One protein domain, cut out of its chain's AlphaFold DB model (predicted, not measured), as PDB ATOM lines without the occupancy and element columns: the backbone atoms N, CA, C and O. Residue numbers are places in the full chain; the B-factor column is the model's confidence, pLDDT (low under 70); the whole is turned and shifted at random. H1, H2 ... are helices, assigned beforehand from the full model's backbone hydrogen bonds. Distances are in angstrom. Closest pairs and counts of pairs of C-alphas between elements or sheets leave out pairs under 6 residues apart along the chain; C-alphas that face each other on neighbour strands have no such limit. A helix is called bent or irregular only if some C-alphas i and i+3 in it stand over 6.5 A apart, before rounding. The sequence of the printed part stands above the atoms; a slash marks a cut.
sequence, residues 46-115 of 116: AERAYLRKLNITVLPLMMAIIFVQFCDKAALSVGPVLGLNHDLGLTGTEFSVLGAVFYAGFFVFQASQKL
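Overview. This is residues 46 to 115 of the 116 residues of an uncharacterized protein of Lichtheimia ramosa (UniProt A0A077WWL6). Two long helices, H1 and H3, make an open, flat V, with the small helix H2 in the turn at its closed end. The arms spread from there: residues 46 to 72 of H1 and residues 103 to 115, of which 103 to 113 belong to H3, stand free. The printed part has 70 residues with three named helices, in the order H1, H2, H3, and no named strand; the class is all helix. It is extended, with a radius of gyration of the C-alphas of 18.7 A, and spans 60 by 36 by 12 A.

Arrangement. Start with H1, residues 46 to 78, then pass a tight link of 5 residues to H2, residues 84 to 87, which is apart from H1. A tight link of 4 residues leads on to H3, residues 92 to 113. H1 and H3 are close but not clearly touching; look at their closest C-alphas, those of Leu 76 and Gly 99, 7.2 A apart. They run opposite ways at a shallow tilt of 34.6 degrees, only just short of steep. H2 and H3 are also close but not clearly touching, their closest C-alphas, those of Asn 85 and Gly 92, being 6.9 A apart. Of the O i to N i+4 pairs, 28 of 29 in H1 and 16 of 18 in H3 are within hydrogen-bond range; H2 is too short for such a pair.

Along the chain. Find C-alpha 46 at (-69.460, 139.087, -54.198); from there H1 runs 47.3 A to C-alpha 78 at (-105.824, 161.804, -74.087). H1 is neither bent nor irregular, but only just: C-alphas 57 and 60 are 6.1 A apart. H2 goes from Leu 84 to Asp 87, 5.0 A. H3 runs 33.0 A from Gly 92 to C-alpha 113 at (-75.909, 171.226, -69.386).

Size, cuts and confidence. The two C-alphas farthest apart are those of Ala 46 and Gly 89, at 60.0 A. The printed part has no cut, and both links are tight. The mean pLDDT of the printed part is 74.9; look for values under 70 at residues 78 to 98 and 114 to 115.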
ATOM      1  N   ALA A  46     -68.883 137.947 -54.906       74.75
ATOM      2  CA  ALA A  46     -69.460 139.087 -54.198       74.75
ATOM      3  C   ALA A  46     -69.957 140.185 -55.156       74.75
ATOM      4  O   ALA A  46     -71.064 140.702 -55.005       74.75
ATOM      5  N   GLU A  47     -69.191 140.481 -56.204       75.06
ATOM      6  CA  GLU A  47     -69.534 141.482 -57.216       75.06
ATOM      7  C   GLU A  47     -70.763 141.054 -58.035       75.06
ATOM      8  O   GLU A  47     -71.666 141.846 -58.306       75.06
ATOM      9  N   ARG A  48     -70.885 139.757 -58.353       75.94
ATOM     10  CA  ARG A  48     -72.067 139.212 -59.046       75.94
ATOM     11  C   ARG A  48     -73.327 139.225 -58.173       75.94
ATOM     12  O   ARG A  48     -74.439 139.330 -58.696       75.94
ATOM     13  N   ALA A  49     -73.192 139.086 -56.856       76.50
ATOM     14  CA  ALA A  49     -74.310 139.249 -55.926       76.50
ATOM     15  C   ALA A  49     -74.736 140.722 -55.820       76.50
ATOM     16  O   ALA A  49     -75.933 141.014 -55.856       76.50
ATOM     17  N   TYR A  50     -73.767 141.638 -55.787       79.88
ATOM     18  CA  TYR A  50     -74.010 143.078 -55.775       79.88
ATOM     19  C   TYR A  50     -74.750 143.554 -57.033       79.88
ATOM     20  O   TYR A  50     -75.797 144.190 -56.928       79.88
ATOM     21  N   LEU A  51     -74.298 143.143 -58.224       81.25
ATOM     22  CA  LEU A  51     -74.959 143.479 -59.493       81.25
ATOM     23  C   LEU A  51     -76.397 142.951 -59.584       81.25
ATOM     24  O   LEU A  51     -77.266 143.617 -60.140       81.25
ATOM     25  N   ARG A  52     -76.685 141.772 -59.014       80.81
ATOM     26  CA  ARG A  52     -78.063 141.254 -58.953       80.81
ATOM     27  C   ARG A  52     -78.951 142.107 -58.056       80.81
ATOM     28  O   ARG A  52     -80.102 142.351 -58.404       80.81
ATOM     29  N   LYS A  53     -78.415 142.579 -56.931       80.38
ATOM     30  CA  LYS A  53     -79.137 143.437 -55.985       80.38
ATOM     31  C   LYS A  53     -79.396 144.826 -56.573       80.38
ATOM     32  O   LYS A  53     -80.500 145.349 -56.436       80.38
ATOM     33  N   LEU A  54     -78.415 145.361 -57.301       83.25
ATOM     34  CA  LEU A  54     -78.553 146.598 -58.064       83.25
ATOM     35  C   LEU A  54     -79.625 146.452 -59.146       83.25
ATOM     36  O   LEU A  54     -80.552 147.248 -59.177       83.25
ATOM     37  N   ASN A  55     -79.569 145.401 -59.967       85.38
ATOM     38  CA  ASN A  55     -80.574 145.182 -61.008       85.38
ATOM     39  C   ASN A  55     -81.983 144.988 -60.429       85.38
ATOM     40  O   ASN A  55     -82.934 145.539 -60.958       85.38
ATOM     41  N   ILE A  56     -82.146 144.278 -59.314       89.75
ATOM     42  CA  ILE A  56     -83.469 144.104 -58.688       89.75
ATOM     43  C   ILE A  56     -84.029 145.406 -58.099       89.75
ATOM     44  O   ILE A  56     -85.237 145.522 -57.951       89.75
ATOM     45  N   THR A  57     -83.185 146.389 -57.783       88.31
ATOM     46  CA  THR A  57     -83.631 147.646 -57.158       88.31
ATOM     47  C   THR A  57     -83.751 148.779 -58.178       88.31
ATOM     48  O   THR A  57     -84.767 149.461 -58.252       88.31
ATOM     49  N   VAL A  58     -82.719 148.965 -59.001       89.62
ATOM     50  CA  VAL A  58     -82.600 150.075 -59.954       89.62
ATOM     51  C   VAL A  58     -83.443 149.836 -61.202       89.62
ATOM     52  O   VAL A  58     -84.053 150.769 -61.713       89.62
ATOM     53  N   LEU A  59     -83.523 148.595 -61.688       88.88
ATOM     54  CA  LEU A  59     -84.258 148.275 -62.912       88.88
ATOM     55  C   LEU A  59     -85.781 148.500 -62.775       88.88
ATOM     56  O   LEU A  59     -86.341 149.154 -63.655       88.88
ATOM     57  N   PRO A  60     -86.472 148.068 -61.694       87.50
ATOM     58  CA  PRO A  60     -87.888 148.398 -61.522       87.50
ATOM     59  C   PRO A  60     -88.119 149.879 -61.206       87.50
ATOM     60  O   PRO A  60     -89.130 150.431 -61.631       87.50
ATOM     61  N   LEU A  61     -87.185 150.550 -60.524       91.75
ATOM     62  CA  LEU A  61     -87.272 151.994 -60.298       91.75
ATOM     63  C   LEU A  61     -87.210 152.772 -61.622       91.75
ATOM     64  O   LEU A  61     -88.015 153.672 -61.843       91.75
ATOM     65  N   MET A  62     -86.309 152.392 -62.531       90.69
ATOM     66  CA  MET A  62     -86.242 152.959 -63.881       90.69
ATOM     67  C   MET A  62     -87.523 152.697 -64.673       90.69
ATOM     68  O   MET A  62     -88.044 153.614 -65.301       90.69
ATOM     69  N   MET A  63     -88.073 151.481 -64.606       89.81
ATOM     70  CA  MET A  63     -89.363 151.171 -65.232       89.81
ATOM     71  C   MET A  63     -90.491 152.051 -64.682       89.81
ATOM     72  O   MET A  63     -91.284 152.566 -65.463       89.81
ATOM     73  N   ALA A  64     -90.541 152.271 -63.366       90.31
ATOM     74  CA  ALA A  64     -91.542 153.130 -62.742       90.31
ATOM     75  C   ALA A  64     -91.391 154.597 -63.172       90.31
ATOM     76  O   ALA A  64     -92.376 155.231 -63.536       90.31
ATOM     77  N   ILE A  65     -90.166 155.126 -63.194       91.25
ATOM     78  CA  ILE A  65     -89.893 156.500 -63.639       91.25
ATOM     79  C   ILE A  65     -90.294 156.680 -65.105       91.25
ATOM     80  O   ILE A  65     -90.998 157.631 -65.438       91.25
ATOM     81  N   ILE A  66     -89.908 155.744 -65.975       87.19
ATOM     82  CA  ILE A  66     -90.267 155.781 -67.398       87.19
ATOM     83  C   ILE A  66     -91.785 155.643 -67.579       87.19
ATOM     84  O   ILE A  66     -92.365 156.329 -68.418       87.19
ATOM     85  N   PHE A  67     -92.448 154.808 -66.777       87.12
ATOM     86  CA  PHE A  67     -93.902 154.674 -66.799       87.12
ATOM     87  C   PHE A  67     -94.595 155.982 -66.418       87.12
ATOM     88  O   PHE A  67     -95.478 156.428 -67.144       87.12
ATOM     89  N   VAL A  68     -94.174 156.625 -65.326       85.81
ATOM     90  CA  VAL A  68     -94.729 157.915 -64.893       85.81
ATOM     91  C   VAL A  68     -94.477 158.996 -65.946       85.81
ATOM     92  O   VAL A  68     -95.397 159.737 -66.282       85.81
ATOM     93  N   GLN A  69     -93.284 159.028 -66.547       85.19
ATOM     94  CA  GLN A  69     -92.962 159.934 -67.655       85.19
ATOM     95  C   GLN A  69     -93.882 159.713 -68.868       85.19
ATOM     96  O   GLN A  69     -94.338 160.670 -69.496       85.19
ATOM     97  N   PHE A  70     -94.176 158.456 -69.203       80.19
ATOM     98  CA  PHE A  70     -95.097 158.134 -70.289       80.19
ATOM     99  C   PHE A  70     -96.549 158.458 -69.923       80.19
ATOM    100  O   PHE A  70     -97.305 158.905 -70.779       80.19
ATOM    101  N   CYS A  71     -96.928 158.273 -68.658       82.06
ATOM    102  CA  CYS A  71     -98.261 158.563 -68.143       82.06
ATOM    103  C   CYS A  71     -98.564 160.068 -68.177       82.06
ATOM    104  O   CYS A  71     -99.647 160.446 -68.609       82.06
ATOM    105  N   ASP A  72     -97.592 160.916 -67.830       80.25
ATOM    106  CA  ASP A  72     -97.693 162.376 -67.962       80.25
ATOM    107  C   ASP A  72     -97.958 162.783 -69.425       80.25
ATOM    108  O   ASP A  72     -98.962 163.424 -69.754       80.25
ATOM    109  N   LYS A  73     -97.145 162.259 -70.353       74.00
ATOM    110  CA  LYS A  73     -97.338 162.511 -71.788       74.00
ATOM    111  C   LYS A  73     -98.662 161.943 -72.315       74.00
ATOM    112  O   LYS A  73     -99.278 162.539 -73.196       74.00
ATOM    113  N   ALA A  74     -99.099 160.794 -71.802       75.12
ATOM    114  CA  ALA A  74    -100.356 160.163 -72.186       75.12
ATOM    115  C   ALA A  74    -101.557 160.966 -71.682       75.12
ATOM    116  O   ALA A  74    -102.472 161.199 -72.461       75.12
ATOM    117  N   ALA A  75    -101.541 161.455 -70.440       72.19
ATOM    118  CA  ALA A  75    -102.591 162.307 -69.880       72.19
ATOM    119  C   ALA A  75    -102.761 163.597 -70.700       72.19
ATOM    120  O   ALA A  75    -103.877 163.938 -71.102       72.19
ATOM    121  N   LEU A  76    -101.644 164.235 -71.068       72.69
ATOM    122  CA  LEU A  76    -101.611 165.351 -72.021       72.69
ATOM    123  C   LEU A  76    -101.933 164.946 -73.467       72.69
ATOM    124  O   LEU A  76    -102.110 165.803 -74.313       72.69
ATOM    125  N   SER A  77    -102.005 163.668 -73.810       71.62
ATOM    126  CA  SER A  77    -102.401 163.223 -75.151       71.62
ATOM    127  C   SER A  77    -103.877 162.837 -75.216       71.62
ATOM    128  O   SER A  77    -104.491 163.002 -76.269       71.62
ATOM    129  N   VAL A  78    -104.441 162.297 -74.132       64.56
ATOM    130  CA  VAL A  78    -105.824 161.804 -74.087       64.56
ATOM    131  C   VAL A  78    -106.823 162.859 -73.616       64.56
ATOM    132  O   VAL A  78    -108.002 162.740 -73.937       64.56
ATOM    133  N   GLY A  79    -106.376 163.919 -72.934       69.19
ATOM    134  CA  GLY A  79    -107.227 165.041 -72.506       69.19
ATOM    135  C   GLY A  79    -108.140 165.625 -73.604       69.19
ATOM    136  O   GLY A  79    -109.329 165.817 -73.346       69.19
ATOM    137  N   PRO A  80    -107.673 165.831 -74.852       63.69
ATOM    138  CA  PRO A  80    -108.515 166.343 -75.932       63.69
ATOM    139  C   PRO A  80    -109.544 165.328 -76.427       63.69
ATOM    140  O   PRO A  80    -110.639 165.715 -76.823       63.69
ATOM    141  N   VAL A  81    -109.197 164.038 -76.393       64.44
ATOM    142  CA  VAL A  81    -110.050 162.930 -76.852       64.44
ATOM    143  C   VAL A  81    -111.141 162.608 -75.827       64.44
ATOM    144  O   VAL A  81    -112.243 162.228 -76.204       64.44
ATOM    145  N   LEU A  82    -110.861 162.813 -74.537       63.50
ATOM    146  CA  LEU A  82    -111.802 162.608 -73.431       63.50
ATOM    147  C   LEU A  82    -112.787 163.776 -73.231       63.50
ATOM    148  O   LEU A  82    -113.600 163.728 -72.317       63.50
ATOM    149  N   GLY A  83    -112.728 164.821 -74.064       62.22
ATOM    150  CA  GLY A  83    -113.621 165.979 -73.949       62.22
ATOM    151  C   GLY A  83    -113.244 166.961 -72.834       62.22
ATOM    152  O   GLY A  83    -114.014 167.872 -72.555       62.22
ATOM    153  N   LEU A  84    -112.046 166.848 -72.242       62.91
ATOM    154  CA  LEU A  84    -111.588 167.731 -71.157       62.91
ATOM    155  C   LEU A  84    -111.518 169.209 -71.593       62.91
ATOM    156  O   LEU A  84    -111.762 170.110 -70.797       62.91
ATOM    157  N   ASN A  85    -111.248 169.458 -72.880       59.59
ATOM    158  CA  ASN A  85    -111.329 170.795 -73.484       59.59
ATOM    159  C   ASN A  85    -112.761 171.360 -73.468       59.59
ATOM    160  O   ASN A  85    -112.946 172.560 -73.298       59.59
ATOM    161  N   HIS A  86    -113.770 170.502 -73.634       56.38
ATOM    162  CA  HIS A  86    -115.178 170.894 -73.624       56.38
ATOM    163  C   HIS A  86    -115.694 171.112 -72.191       56.38
ATOM    164  O   HIS A  86    -116.459 172.044 -71.967       56.38
ATOM    165  N   ASP A  87    -115.231 170.313 -71.221       56.56
ATOM    166  CA  ASP A  87    -115.640 170.411 -69.808       56.56
ATOM    167  C   ASP A  87    -114.965 171.563 -69.040       56.56
ATOM    168  O   ASP A  87    -115.579 172.150 -68.150       56.56
ATOM    169  N   LEU A  88    -113.721 171.930 -69.380       64.06
ATOM    170  CA  LEU A  88    -113.030 173.086 -68.780       64.06
ATOM    171  C   LEU A  88    -113.095 174.361 -69.651       64.06
ATOM    172  O   LEU A  88    -112.588 175.405 -69.243       64.06
ATOM    173  N   GLY A  89    -113.692 174.302 -70.846       58.03
ATOM    174  CA  GLY A  89    -113.809 175.448 -71.758       58.03
ATOM    175  C   GLY A  89    -112.487 175.927 -72.377       58.03
ATOM    176  O   GLY A  89    -112.420 177.051 -72.876       58.03
ATOM    177  N   LEU A  90    -111.429 175.109 -72.352       59.41
ATOM    178  CA  LEU A  90    -110.155 175.455 -72.985       59.41
ATOM    179  C   LEU A  90    -110.264 175.320 -74.507       59.41
ATOM    180  O   LEU A  90    -110.656 174.284 -75.046       59.41
ATOM    181  N   THR A  91    -109.859 176.369 -75.220       59.00
ATOM    182  CA  THR A  91    -109.674 176.312 -76.671       59.00
ATOM    183  C   THR A  91    -108.491 175.392 -76.988       59.00
ATOM    184  O   THR A  91    -107.501 175.365 -76.258       59.00
ATOM    185  N   GLY A  92    -108.557 174.625 -78.086       62.78
ATOM    186  CA  GLY A  92    -107.506 173.656 -78.453       62.78
ATOM    187  C   GLY A  92    -106.087 174.246 -78.552       62.78
ATOM    188  O   GLY A  92    -105.103 173.512 -78.483       62.78
ATOM    189  N   THR A  93    -105.977 175.573 -78.653       63.81
ATOM    190  CA  THR A  93    -104.732 176.346 -78.609       63.81
ATOM    191  C   THR A  93    -104.039 176.294 -77.244       63.81
ATOM    192  O   THR A  93    -102.836 176.048 -77.199       63.81
ATOM    193  N   GLU A  94    -104.764 176.450 -76.134       63.88
ATOM    194  CA  GLU A  94    -104.186 176.430 -74.775       63.88
ATOM    195  C   GLU A  94    -103.627 175.046 -74.420       63.88
ATOM    196  O   GLU A  94    -102.568 174.905 -73.805       63.88
ATOM    197  N   PHE A  95    -104.291 173.999 -74.906       66.50
ATOM    198  CA  PHE A  95    -103.812 172.630 -74.766       66.50
ATOM    199  C   PHE A  95    -102.516 172.378 -75.560       66.50
ATOM    200  O   PHE A  95    -101.603 171.694 -75.095       66.50
ATOM    201  N   SER A  96    -102.399 172.979 -76.747       68.44
ATOM    202  CA  SER A  96    -101.178 172.927 -77.561       68.44
ATOM    203  C   SER A  96    -100.006 173.666 -76.894       68.44
ATOM    204  O   SER A  96     -98.871 173.183 -76.913       68.44
ATOM    205  N   VAL A  97    -100.280 174.791 -76.220       67.88
ATOM    206  CA  VAL A  97     -99.284 175.545 -75.434       67.88
ATOM    207  C   VAL A  97     -98.762 174.722 -74.252       67.88
ATOM    208  O   VAL A  97     -97.561 174.742 -73.983       67.88
ATOM    209  N   LEU A  98     -99.611 173.925 -73.601       69.56
ATOM    210  CA  LEU A  98     -99.188 173.035 -72.514       69.56
ATOM    211  C   LEU A  98     -98.184 171.968 -72.994       69.56
ATOM    212  O   LEU A  98     -97.174 171.713 -72.336       69.56
ATOM    213  N   GLY A  99     -98.397 171.414 -74.192       72.06
ATOM    214  CA  GLY A  99     -97.419 170.542 -74.851       72.06
ATOM    215  C   GLY A  99     -96.126 171.272 -75.243       72.06
ATOM    216  O   GLY A  99     -95.035 170.713 -75.120       72.06
ATOM    217  N   ALA A 100     -96.220 172.535 -75.668       75.06
ATOM    218  CA  ALA A 100     -95.062 173.356 -76.024       75.06
ATOM    219  C   ALA A 100     -94.171 173.692 -74.813       75.06
ATOM    220  O   ALA A 100     -92.947 173.677 -74.946       75.06
ATOM    221  N   VAL A 101     -94.748 173.916 -73.625       75.50
ATOM    222  CA  VAL A 101     -93.993 174.120 -72.370       75.50
ATOM    223  C   VAL A 101     -93.136 172.895 -72.031       75.50
ATOM    224  O   VAL A 101     -91.999 173.043 -71.581       75.50
ATOM    225  N   PHE A 102     -93.625 171.690 -72.330       72.38
ATOM    226  CA  PHE A 102     -92.874 170.445 -72.153       72.38
ATOM    227  C   PHE A 102     -91.580 170.418 -72.990       72.38
ATOM    228  O   PHE A 102     -90.511 170.061 -72.492       72.38
ATOM    229  N   TYR A 103     -91.650 170.857 -74.251       74.06
ATOM    230  CA  TYR A 103     -90.473 170.991 -75.118       74.06
ATOM    231  C   TYR A 103     -89.612 172.210 -74.760       74.06
ATOM    232  O   TYR A 103     -88.388 172.146 -74.865       74.06
ATOM    233  N   ALA A 104     -90.208 173.302 -74.281       77.25
ATOM    234  CA  ALA A 104     -89.470 174.471 -73.803       77.25
ATOM    235  C   ALA A 104     -88.602 174.139 -72.574       77.25
ATOM    236  O   ALA A 104     -87.452 174.572 -72.496       77.25
ATOM    237  N   GLY A 105     -89.098 173.301 -71.658       75.31
ATOM    238  CA  GLY A 105     -88.316 172.789 -70.527       75.31
ATOM    239  C   GLY A 105     -87.069 172.010 -70.963       75.31
ATOM    240  O   GLY A 105     -86.005 172.162 -70.360       75.31
ATOM    241  N   PHE A 106     -87.156 171.255 -72.065       77.69
ATOM    242  CA  PHE A 106     -86.005 170.553 -72.643       77.69
ATOM    243  C   PHE A 106     -84.908 171.520 -73.113       77.69
ATOM    244  O   PHE A 106     -83.726 171.267 -72.882       77.69
ATOM    245  N   PHE A 107     -85.276 172.661 -73.704       79.75
ATOM    246  CA  PHE A 107     -84.310 173.690 -74.107       79.75
ATOM    247  C   PHE A 107     -83.593 174.330 -72.912       79.75
ATOM    248  O   PHE A 107     -82.379 174.519 -72.965       79.75
ATOM    249  N   VAL A 108     -84.309 174.617 -71.820       79.31
ATOM    250  CA  VAL A 108     -83.711 175.185 -70.596       79.31
ATOM    251  C   VAL A 108     -82.714 174.208 -69.972       79.31
ATOM    252  O   VAL A 108     -81.606 174.599 -69.596       79.31
ATOM    253  N   PHE A 109     -83.070 172.924 -69.913       77.81
ATOM    254  CA  PHE A 109     -82.178 171.895 -69.383       77.81
ATOM    255  C   PHE A 109     -80.957 171.672 -70.281       77.81
ATOM    256  O   PHE A 109     -79.838 171.580 -69.778       77.81
ATOM    257  N   GLN A 110     -81.139 171.660 -71.606       75.88
ATOM    258  CA  GLN A 110     -80.032 171.574 -72.561       75.88
ATOM    259  C   GLN A 110     -79.076 172.771 -72.429       75.88
ATOM    260  O   GLN A 110     -77.861 172.589 -72.474       75.88
ATOM    261  N   ALA A 111     -79.608 173.979 -72.227       77.31
ATOM    262  CA  ALA A 111     -78.795 175.171 -72.003       77.31
ATOM    263  C   ALA A 111     -78.005 175.090 -70.684       77.31
ATOM    264  O   ALA A 111     -76.823 175.426 -70.668       77.31
ATOM    265  N   SER A 112     -78.612 174.574 -69.608       78.75
ATOM    266  CA  SER A 112     -77.924 174.336 -68.328       78.75
ATOM    267  C   SER A 112     -76.772 173.334 -68.444       78.75
ATOM    268  O   SER A 112     -75.708 173.558 -67.877       78.75
ATOM    269  N   GLN A 113     -76.949 172.250 -69.206       71.69
ATOM    270  CA  GLN A 113     -75.909 171.226 -69.386       71.69
ATOM    271  C   GLN A 113     -74.702 171.719 -70.193       71.69
ATOM    272  O   GLN A 113     -73.623 171.154 -70.078       71.69
ATOM    273  N   LYS A 114     -74.874 172.755 -71.021       67.19
ATOM    274  CA  LYS A 114     -73.802 173.307 -71.860       67.19
ATOM    275  C   LYS A 114     -72.950 174.373 -71.164       67.19
ATOM    276  O   LYS A 114     -71.992 174.849 -71.767       67.19
ATOM    277  N   LEU A 115     -73.334 174.786 -69.955       62.78
ATOM    278  CA  LEU A 115     -72.702 175.875 -69.205       62.78
ATOM    279  C   LEU A 115     -71.800 175.379 -68.055       62.78
ATOM    280  O   LEU A 115     -71.199 176.199 -67.366       62.78
TER     281      LEU A 115